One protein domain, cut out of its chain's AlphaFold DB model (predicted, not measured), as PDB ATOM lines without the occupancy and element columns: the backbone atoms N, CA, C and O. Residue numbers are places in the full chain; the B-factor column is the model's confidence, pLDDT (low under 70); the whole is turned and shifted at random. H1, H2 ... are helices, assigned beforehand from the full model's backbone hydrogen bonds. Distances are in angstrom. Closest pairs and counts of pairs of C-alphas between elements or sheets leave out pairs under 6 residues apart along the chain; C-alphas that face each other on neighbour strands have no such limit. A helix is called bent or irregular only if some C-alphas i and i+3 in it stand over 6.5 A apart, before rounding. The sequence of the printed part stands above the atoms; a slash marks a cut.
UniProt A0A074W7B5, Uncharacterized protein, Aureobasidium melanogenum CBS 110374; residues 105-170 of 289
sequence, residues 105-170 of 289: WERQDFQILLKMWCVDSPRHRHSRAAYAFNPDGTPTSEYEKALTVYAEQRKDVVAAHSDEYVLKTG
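Overview. This is residues 105 to 170 of the 289 residues of an uncharacterized protein of Aureobasidium melanogenum CBS 110374 (UniProt A0A074W7B5). What shape do these atoms make? H1 and H4 lie side by side, H3 crosses H1 at nearly a right angle and makes a corner with H4, and H2 folds back along residues 113 to 117 of H1. What is it built of? The printed part has 66 residues, with named helices H1, H2, H3 and H4 in chain order and no named strand; its class is all helix. How large is it? It is compact and rounded, with a radius of gyration of the C-alphas of 11.2 A and spans of 32 by 26 by 18 A.

Along the chain. Where are the longest helices? H1, residues 106 to 119, is 20.0 A long and begins at C-alpha 106, (25.104, 51.075, 99.039). H4, residues 155 to 168, is 19.8 A long and ends at C-alpha 168, (19.128, 36.302, 76.283). And the others? H2 is residues 122 to 129; H3, residues 141 to 153, is 19.2 A long and irregular, with C-alphas 142 and 145 7.2 A apart.

Arrangement. What touches the hub, H1? H4 runs the same way at a shallow tilt of 34 degrees, only just short of steep; the closest C-alphas, of Val 119 and Tyr 165, are 4.8 A apart. H3 touches residues 110 to 114 about perpendicular, at 89 degrees, closest at C-alphas of Phe 110 and Leu 147, 6.6 A. H2 only just touches H1, with 3 pairs of C-alphas within 8 A, the closest Met 116 and Arg 125 at 6.1 A, in a helical hairpin. What stays apart? H2 is apart from H3 and H4. Are the backbones helical? Every O i to N i+4 pair is within hydrogen-bond range in H1 and H2, but 7 of 9 in H3 and 9 of 10 in H4.

Size, cuts and confidence. Which link is long? H2 to H3, with 11 residues. Is it cut or uncertain? The printed part has no cut; pLDDT is under 70 at residues 105 to 108 and 163 to 170.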
ATOM      1  N   TRP A 105      29.179  51.901  99.739       39.22
ATOM      2  CA  TRP A 105      28.874  50.463  99.656       39.22
ATOM      3  C   TRP A 105      27.443  50.235  99.137       39.22
ATOM      4  O   TRP A 105      27.215  49.373  98.294       39.22
ATOM      5  N   GLU A 106      26.507  51.126  99.485       56.38
ATOM      6  CA  GLU A 106      25.104  51.075  99.039       56.38
ATOM      7  C   GLU A 106      24.948  51.154  97.509       56.38
ATOM      8  O   GLU A 106      24.070  50.517  96.929       56.38
ATOM      9  N   ARG A 107      25.814  51.899  96.805       58.75
ATOM     10  CA  ARG A 107      25.686  52.068  95.345       58.75
ATOM     11  C   ARG A 107      25.967  50.792  94.558       58.75
ATOM     12  O   ARG A 107      25.350  50.614  93.508       58.75
ATOM     13  N   GLN A 108      26.901  49.958  95.017       66.12
ATOM     14  CA  GLN A 108      27.237  48.712  94.327       66.12
ATOM     15  C   GLN A 108      26.140  47.672  94.532       66.12
ATOM     16  O   GLN A 108      25.715  47.056  93.556       66.12
ATOM     17  N   ASP A 109      25.603  47.567  95.747       77.75
ATOM     18  CA  ASP A 109      24.521  46.633  96.051       77.75
ATOM     19  C   ASP A 109      23.255  46.963  95.254       77.75
ATOM     20  O   ASP A 109      22.708  46.089  94.581       77.75
ATOM     21  N   PHE A 110      22.833  48.233  95.206       84.62
ATOM     22  CA  PHE A 110      21.678  48.628  94.390       84.62
ATOM     23  C   PHE A 110      21.910  48.427  92.890       84.62
ATOM     24  O   PHE A 110      20.975  48.073  92.174       84.62
ATOM     25  N   GLN A 111      23.139  48.599  92.398       84.88
ATOM     26  CA  GLN A 111      23.459  48.332  90.997       84.88
ATOM     27  C   GLN A 111      23.406  46.832  90.672       84.88
ATOM     28  O   GLN A 111      22.882  46.454  89.621       84.88
ATOM     29  N   ILE A 112      23.908  45.976  91.566       85.25
ATOM     30  CA  ILE A 112      23.837  44.516  91.426       85.25
ATOM     31  C   ILE A 112      22.377  44.062  91.454       85.25
ATOM     32  O   ILE A 112      21.943  43.352  90.547       85.25
ATOM     33  N   LEU A 113      21.602  44.525  92.437       89.38
ATOM     34  CA  LEU A 113      20.183  44.203  92.563       89.38
ATOM     35  C   LEU A 113      19.382  44.696  91.351       89.38
ATOM     36  O   LEU A 113      18.572  43.945  90.813       89.38
ATOM     37  N   LEU A 114      19.648  45.908  90.852       89.44
ATOM     38  CA  LEU A 114      19.003  46.435  89.649       89.44
ATOM     39  C   LEU A 114      19.346  45.601  88.407       89.44
ATOM     40  O   LEU A 114      18.463  45.300  87.603       89.44
ATOM     41  N   LYS A 115      20.604  45.169  88.264       87.81
ATOM     42  CA  LYS A 115      21.020  44.276  87.175       87.81
ATOM     43  C   LYS A 115      20.297  42.932  87.251       87.81
ATOM     44  O   LYS A 115      19.787  42.463  86.238       87.81
ATOM     45  N   MET A 116      20.212  42.329  88.434       88.06
ATOM     46  CA  MET A 116      19.465  41.081  88.639       88.06
ATOM     47  C   MET A 116      17.982  41.270  88.319       88.06
ATOM     48  O   MET A 116      17.371  40.420  87.676       88.06
ATOM     49  N   TRP A 117      17.408  42.412  88.693       87.44
ATOM     50  CA  TRP A 117      16.015  42.717  88.396       87.44
ATOM     51  C   TRP A 117      15.744  42.845  86.891       87.44
ATOM     52  O   TRP A 117      14.703  42.389  86.421       87.44
ATOM     53  N   CYS A 118      16.689  43.401  86.128       84.31
ATOM     54  CA  CYS A 118      16.561  43.570  84.678       84.31
ATOM     55  C   CYS A 118      16.870  42.289  83.886       84.31
ATOM     56  O   CYS A 118      16.212  42.031  82.884       84.31
ATOM     57  N   VAL A 119      17.859  41.494  84.314       81.56
ATOM     58  CA  VAL A 119      18.447  40.401  83.509       81.56
ATOM     59  C   VAL A 119      18.031  39.007  83.970       81.56
ATOM     60  O   VAL A 119      17.935  38.085  83.159       81.56
ATOM     61  N   ASP A 120      17.811  38.802  85.265       81.44
ATOM     62  CA  ASP A 120      17.560  37.460  85.781       81.44
ATOM     63  C   ASP A 120      16.061  37.141  85.716       81.44
ATOM     64  O   ASP A 120      15.202  38.017  85.862       81.44
ATOM     65  N   SER A 121      15.720  35.866  85.510       85.88
ATOM     66  CA  SER A 121      14.330  35.424  85.634       85.88
ATOM     67  C   SER A 121      13.883  35.461  87.104       85.88
ATOM     68  O   SER A 121      14.727  35.324  87.993       85.88
ATOM     69  N   PRO A 122      12.575  35.590  87.391       86.00
ATOM     70  CA  PRO A 122      12.050  35.662  88.757       86.00
ATOM     71  C   PRO A 122      12.638  34.641  89.740       86.00
ATOM     72  O   PRO A 122      13.108  34.998  90.819       86.00
ATOM     73  N   ARG A 123      12.729  33.379  89.309       84.38
ATOM     74  CA  ARG A 123      13.294  32.283  90.105       84.38
ATOM     75  C   ARG A 123      14.771  32.498  90.452       84.38
ATOM     76  O   ARG A 123      15.189  32.186  91.563       84.38
ATOM     77  N   HIS A 124      15.561  33.034  89.520       84.25
ATOM     78  CA  HIS A 124      16.980  33.319  89.748       84.25
ATOM     79  C   HIS A 124      17.182  34.541  90.646       84.25
ATOM     80  O   HIS A 124      18.099  34.528  91.466       84.25
ATOM     81  N   ARG A 125      16.308  35.554  90.553       88.38
ATOM     82  CA  ARG A 125      16.330  36.716  91.458       88.38
ATOM     83  C   ARG A 125      16.173  36.271  92.906       88.38
ATOM     84  O   ARG A 125      17.033  36.570  93.728       88.38
ATOM     85  N   HIS A 126      15.134  35.483  93.185       85.44
ATOM     86  CA  HIS A 126      14.886  34.963  94.527       85.44
ATOM     87  C   HIS A 126      16.016  34.044  95.002       85.44
ATOM     88  O   HIS A 126      16.545  34.232  96.088       85.44
ATOM     89  N   SER A 127      16.460  33.099  94.167       85.00
ATOM     90  CA  SER A 127      17.520  32.161  94.557       85.00
ATOM     91  C   SER A 127      18.838  32.844  94.930       85.00
ATOM     92  O   SER A 127      19.578  32.310  95.750       85.00
ATOM     93  N   ARG A 128      19.168  33.976  94.300       81.69
ATOM     94  CA  ARG A 128      20.446  34.668  94.509       81.69
ATOM     95  C   ARG A 128      20.352  35.811  95.518       81.69
ATOM     96  O   ARG A 128      21.360  36.160  96.118       81.69
ATOM     97  N   ALA A 129      19.170  36.399  95.685       86.62
ATOM     98  CA  ALA A 129      18.944  37.553  96.548       86.62
ATOM     99  C   ALA A 129      17.564  37.479  97.226       86.62
ATOM    100  O   ALA A 129      16.762  38.408  97.141       86.62
ATOM    101  N   ALA A 130      17.296  36.376  97.933       85.25
ATOM    102  CA  ALA A 130      16.027  36.122  98.626       85.25
ATOM    103  C   ALA A 130      15.655  37.198  99.664       85.25
ATOM    104  O   ALA A 130      14.485  37.370  99.985       85.25
ATOM    105  N   TYR A 131      16.642  37.938 100.176       85.00
ATOM    106  CA  TYR A 131      16.426  39.059 101.096       85.00
ATOM    107  C   TYR A 131      15.839  40.302 100.402       85.00
ATOM    108  O   TYR A 131      15.157  41.103 101.039       85.00
ATOM    109  N   ALA A 132      16.098  40.468  99.102       85.81
ATOM    110  CA  ALA A 132      15.672  41.623  98.313       85.81
ATOM    111  C   ALA A 132      14.551  41.291  97.322       85.81
ATOM    112  O   ALA A 132      13.867  42.207  96.874       85.81
ATOM    113  N   PHE A 133      14.347  40.012  96.985       89.94
ATOM    114  CA  PHE A 133      13.313  39.566  96.054       89.94
ATOM    115  C   PHE A 133      12.470  38.425  96.618       89.94
ATOM    116  O   PHE A 133      12.988  37.421  97.110       89.94
ATOM    117  N   ASN A 134      11.162  38.550  96.442       90.75
ATOM    118  CA  ASN A 134      10.180  37.506  96.693       90.75
ATOM    119  C   ASN A 134      10.319  36.347  95.678       90.75
ATOM    120  O   ASN A 134      10.936  36.522  94.621       90.75
ATOM    121  N   PRO A 135       9.725  35.166  95.943       89.38
ATOM    122  CA  PRO A 135       9.743  34.023  95.019       89.38
ATOM    123  C   PRO A 135       9.178  34.316  93.620       89.38
ATOM    124  O   PRO A 135       9.577  33.687  92.639       89.38
ATOM    125  N   ASP A 136       8.273  35.289  93.519       88.56
ATOM    126  CA  ASP A 136       7.693  35.790  92.268       88.56
ATOM    127  C   ASP A 136       8.627  36.755  91.502       88.56
ATOM    128  O   ASP A 136       8.288  37.228  90.415       88.56
ATOM    129  N   GLY A 137       9.820  37.035  92.040       84.50
ATOM    130  CA  GLY A 137      10.826  37.918  91.457       84.50
ATOM    131  C   GLY A 137      10.537  39.409  91.613       84.50
ATOM    132  O   GLY A 137      11.237  40.209  90.975       84.50
ATOM    133  N   THR A 138       9.527  39.779  92.404       90.44
ATOM    134  CA  THR A 138       9.263  41.166  92.796       90.44
ATOM    135  C   THR A 138      10.194  41.586  93.932       90.44
ATOM    136  O   THR A 138      10.583  40.741  94.742       90.44
ATOM    137  N   PRO A 139      10.601  42.864  94.005       89.69
ATOM    138  CA  PRO A 139      11.344  43.356  95.155       89.69
ATOM    139  C   PRO A 139      10.531  43.219  96.450       89.69
ATOM    140  O   PRO A 139       9.316  43.408  96.447       89.69
ATOM    141  N   THR A 140      11.193  42.940  97.570       86.69
ATOM    142  CA  THR A 140      10.562  43.003  98.895       86.69
ATOM    143  C   THR A 140      10.221  44.454  99.251       86.69
ATOM    144  O   THR A 140      10.860  45.388  98.764       86.69
ATOM    145  N   SER A 141       9.236  44.673 100.126       83.62
ATOM    146  CA  SER A 141       8.740  46.020 100.474       83.62
ATOM    147  C   SER A 141       9.818  46.964 101.029       83.62
ATOM    148  O   SER A 141       9.717  48.182 100.875       83.62
ATOM    149  N   GLU A 142      10.867  46.413 101.646       82.06
ATOM    150  CA  GLU A 142      12.027  47.164 102.138       82.06
ATOM    151  C   GLU A 142      12.873  47.742 100.993       82.06
ATOM    152  O   GLU A 142      13.369  48.865 101.092       82.06
ATOM    153  N   TYR A 143      13.001  47.006  99.885       82.94
ATOM    154  CA  TYR A 143      13.860  47.366  98.758       82.94
ATOM    155  C   TYR A 143      13.092  47.951  97.574       82.94
ATOM    156  O   TYR A 143      13.692  48.647  96.761       82.94
ATOM    157  N   GLU A 144      11.780  47.733  97.481       84.69
ATOM    158  CA  GLU A 144      10.929  48.169  96.369       84.69
ATOM    159  C   GLU A 144      11.072  49.668  96.082       84.69
ATOM    160  O   GLU A 144      11.402  50.071  94.962       84.69
ATOM    161  N   LYS A 145      10.890  50.512  97.104       79.81
ATOM    162  CA  LYS A 145      10.971  51.970  96.942       79.81
ATOM    163  C   LYS A 145      12.379  52.416  96.566       79.81
ATOM    164  O   LYS A 145      12.542  53.223  95.656       79.81
ATOM    165  N   ALA A 146      13.392  51.883  97.248       82.06
ATOM    166  CA  ALA A 146      14.780  52.267  97.024       82.06
ATOM    167  C   ALA A 146      15.274  51.846  95.631       82.06
ATOM    168  O   ALA A 146      15.867  52.657  94.922       82.06
ATOM    169  N   LEU A 147      14.959  50.619  95.199       83.50
ATOM    170  CA  LEU A 147      15.282  50.122  93.862       83.50
ATOM    171  C   LEU A 147      14.562  50.906  92.771       83.50
ATOM    172  O   LEU A 147      15.174  51.196  91.748       83.50
ATOM    173  N   THR A 148      13.305  51.291  92.989       82.12
ATOM    174  CA  THR A 148      12.552  52.099  92.022       82.12
ATOM    175  C   THR A 148      13.178  53.484  91.856       82.12
ATOM    176  O   THR A 148      13.494  53.878  90.734       82.12
ATOM    177  N   VAL A 149      13.465  54.191  92.957       81.25
ATOM    178  CA  VAL A 149      14.152  55.496  92.901       81.25
ATOM    179  C   VAL A 149      15.529  55.369  92.244       81.25
ATOM    180  O   VAL A 149      15.919  56.212  91.436       81.25
ATOM    181  N   TYR A 150      16.272  54.305  92.553       83.69
ATOM    182  CA  TYR A 150      17.585  54.076  91.959       83.69
ATOM    183  C   TYR A 150      17.499  53.767  90.457       83.69
ATOM    184  O   TYR A 150      18.287  54.301  89.678       83.69
ATOM    185  N   ALA A 151      16.515  52.973  90.028       84.12
ATOM    186  CA  ALA A 151      16.254  52.683  88.619       84.12
ATOM    187  C   ALA A 151      15.902  53.952  87.827       84.12
ATOM    188  O   ALA A 151      16.388  54.147  86.713       84.12
ATOM    189  N   GLU A 152      15.115  54.853  88.420       79.81
ATOM    190  CA  GLU A 152      14.784  56.148  87.818       79.81
ATOM    191  C   GLU A 152      16.002  57.067  87.678       79.81
ATOM    192  O   GLU A 152      16.125  57.781  86.679       79.81
ATOM    193  N   GLN A 153      16.912  57.043  88.656       82.50
ATOM    194  CA  GLN A 153      18.166  57.801  88.609       82.50
ATOM    195  C   GLN A 153      19.173  57.201  87.618       82.50
ATOM    196  O   GLN A 153      19.948  57.941  87.013       82.50
ATOM    197  N   ARG A 154      19.168  55.874  87.448       82.75
ATOM    198  CA  ARG A 154      20.124  55.111  86.631       82.75
ATOM    199  C   ARG A 154      19.469  54.451  85.421       82.75
ATOM    200  O   ARG A 154      19.616  53.251  85.181       82.75
ATOM    201  N   LYS A 155      18.781  55.261  84.611       85.69
ATOM    202  CA  LYS A 155      18.188  54.819  83.334       85.69
ATOM    203  C   LYS A 155      19.225  54.238  82.371       85.69
ATOM    204  O   LYS A 155      18.881  53.376  81.573       85.69
ATOM    205  N   ASP A 156      20.478  54.682  82.471       82.38
ATOM    206  CA  ASP A 156      21.625  54.139  81.737       82.38
ATOM    207  C   ASP A 156      21.841  52.648  82.031       82.38
ATOM    208  O   ASP A 156      22.012  51.848  81.114       82.38
ATOM    209  N   VAL A 157      21.773  52.268  83.309       80.69
ATOM    210  CA  VAL A 157      21.956  50.883  83.766       80.69
ATOM    211  C   VAL A 157      20.759  50.029  83.368       80.69
ATOM    212  O   VAL A 157      20.938  48.917  82.875       80.69
ATOM    213  N   VAL A 158      19.542  50.556  83.544       84.62
ATOM    214  CA  VAL A 158      18.309  49.863  83.143       84.62
ATOM    215  C   VAL A 158      18.311  49.588  81.641       84.62
ATOM    216  O   VAL A 158      18.078  48.453  81.245       84.62
ATOM    217  N   ALA A 159      18.619  50.591  80.812       82.06
ATOM    218  CA  ALA A 159      18.656  50.437  79.361       82.06
ATOM    219  C   ALA A 159      19.687  49.379  78.939       82.06
ATOM    220  O   ALA A 159      19.322  48.400  78.288       82.06
ATOM    221  N   ALA A 160      20.934  49.504  79.413       82.12
ATOM    222  CA  ALA A 160      22.021  48.585  79.072       82.12
ATOM    223  C   ALA A 160      21.706  47.116  79.409       82.12
ATOM    224  O   ALA A 160      22.088  46.209  78.671       82.12
ATOM    225  N   HIS A 161      21.006  46.872  80.519       77.38
ATOM    226  CA  HIS A 161      20.669  45.520  80.960       77.38
ATOM    227  C   HIS A 161      19.310  45.020  80.456       77.38
ATOM    228  O   HIS A 161      19.105  43.808  80.375       77.38
ATOM    229  N   SER A 162      18.395  45.909  80.070       73.06
ATOM    230  CA  SER A 162      17.150  45.517  79.406       73.06
ATOM    231  C   SER A 162      17.415  44.926  78.018       73.06
ATOM    232  O   SER A 162      16.844  43.890  77.677       73.06
ATOM    233  N   ASP A 163      18.369  45.495  77.279       67.88
ATOM    234  CA  ASP A 163      18.805  44.965  75.985       67.88
ATOM    235  C   ASP A 163      19.482  43.595  76.151       67.88
ATOM    236  O   ASP A 163      19.247  42.669  75.372       67.88
ATOM    237  N   GLU A 164      20.265  43.421  77.224       68.69
ATOM    238  CA  GLU A 164      20.898  42.144  77.575       68.69
ATOM    239  C   GLU A 164      19.862  41.040  77.843       68.69
ATOM    240  O   GLU A 164      20.058  39.894  77.428       68.69
ATOM    241  N   TYR A 165      18.753  41.367  78.514       65.31
ATOM    242  CA  TYR A 165      17.668  40.414  78.746       65.31
ATOM    243  C   TYR A 165      17.004  39.989  77.441       65.31
ATOM    244  O   TYR A 165      16.896  38.794  77.187       65.31
ATOM    245  N   VAL A 166      16.615  40.950  76.596       61.12
ATOM    246  CA  VAL A 166      15.943  40.682  75.313       61.12
ATOM    247  C   VAL A 166      16.810  39.805  74.409       61.12
ATOM    248  O   VAL A 166      16.303  38.888  73.762       61.12
ATOM    249  N   LEU A 167      18.127  40.027  74.403       60.78
ATOM    250  CA  LEU A 167      19.079  39.173  73.690       60.78
ATOM    251  C   LEU A 167      19.137  37.752  74.272       60.78
ATOM    252  O   LEU A 167      19.189  36.783  73.516       60.78
ATOM    253  N   LYS A 168      19.106  37.609  75.602       63.94
ATOM    254  CA  LYS A 168      19.128  36.302  76.283       63.94
ATOM    255  C   LYS A 168      17.832  35.514  76.120       63.94
ATOM    256  O   LYS A 168      17.888  34.291  76.031       63.94
ATOM    257  N   THR A 169      16.686  36.186  76.084       58.88
ATOM    258  CA  THR A 169      15.365  35.556  75.940       58.88
ATOM    259  C   THR A 169      14.887  35.471  74.492       58.88
ATOM    260  O   THR A 169      13.752  35.078  74.246       58.88
ATOM    261  N   GLY A 170      15.738  35.800  73.514       57.31
ATOM    262  CA  GLY A 170      15.423  35.615  72.095       57.31
ATOM    263  C   GLY A 170      14.307  36.526  71.578       57.31
ATOM    264  O   GLY A 170      13.575  36.133  70.674       57.31
TER     265      GLY A 170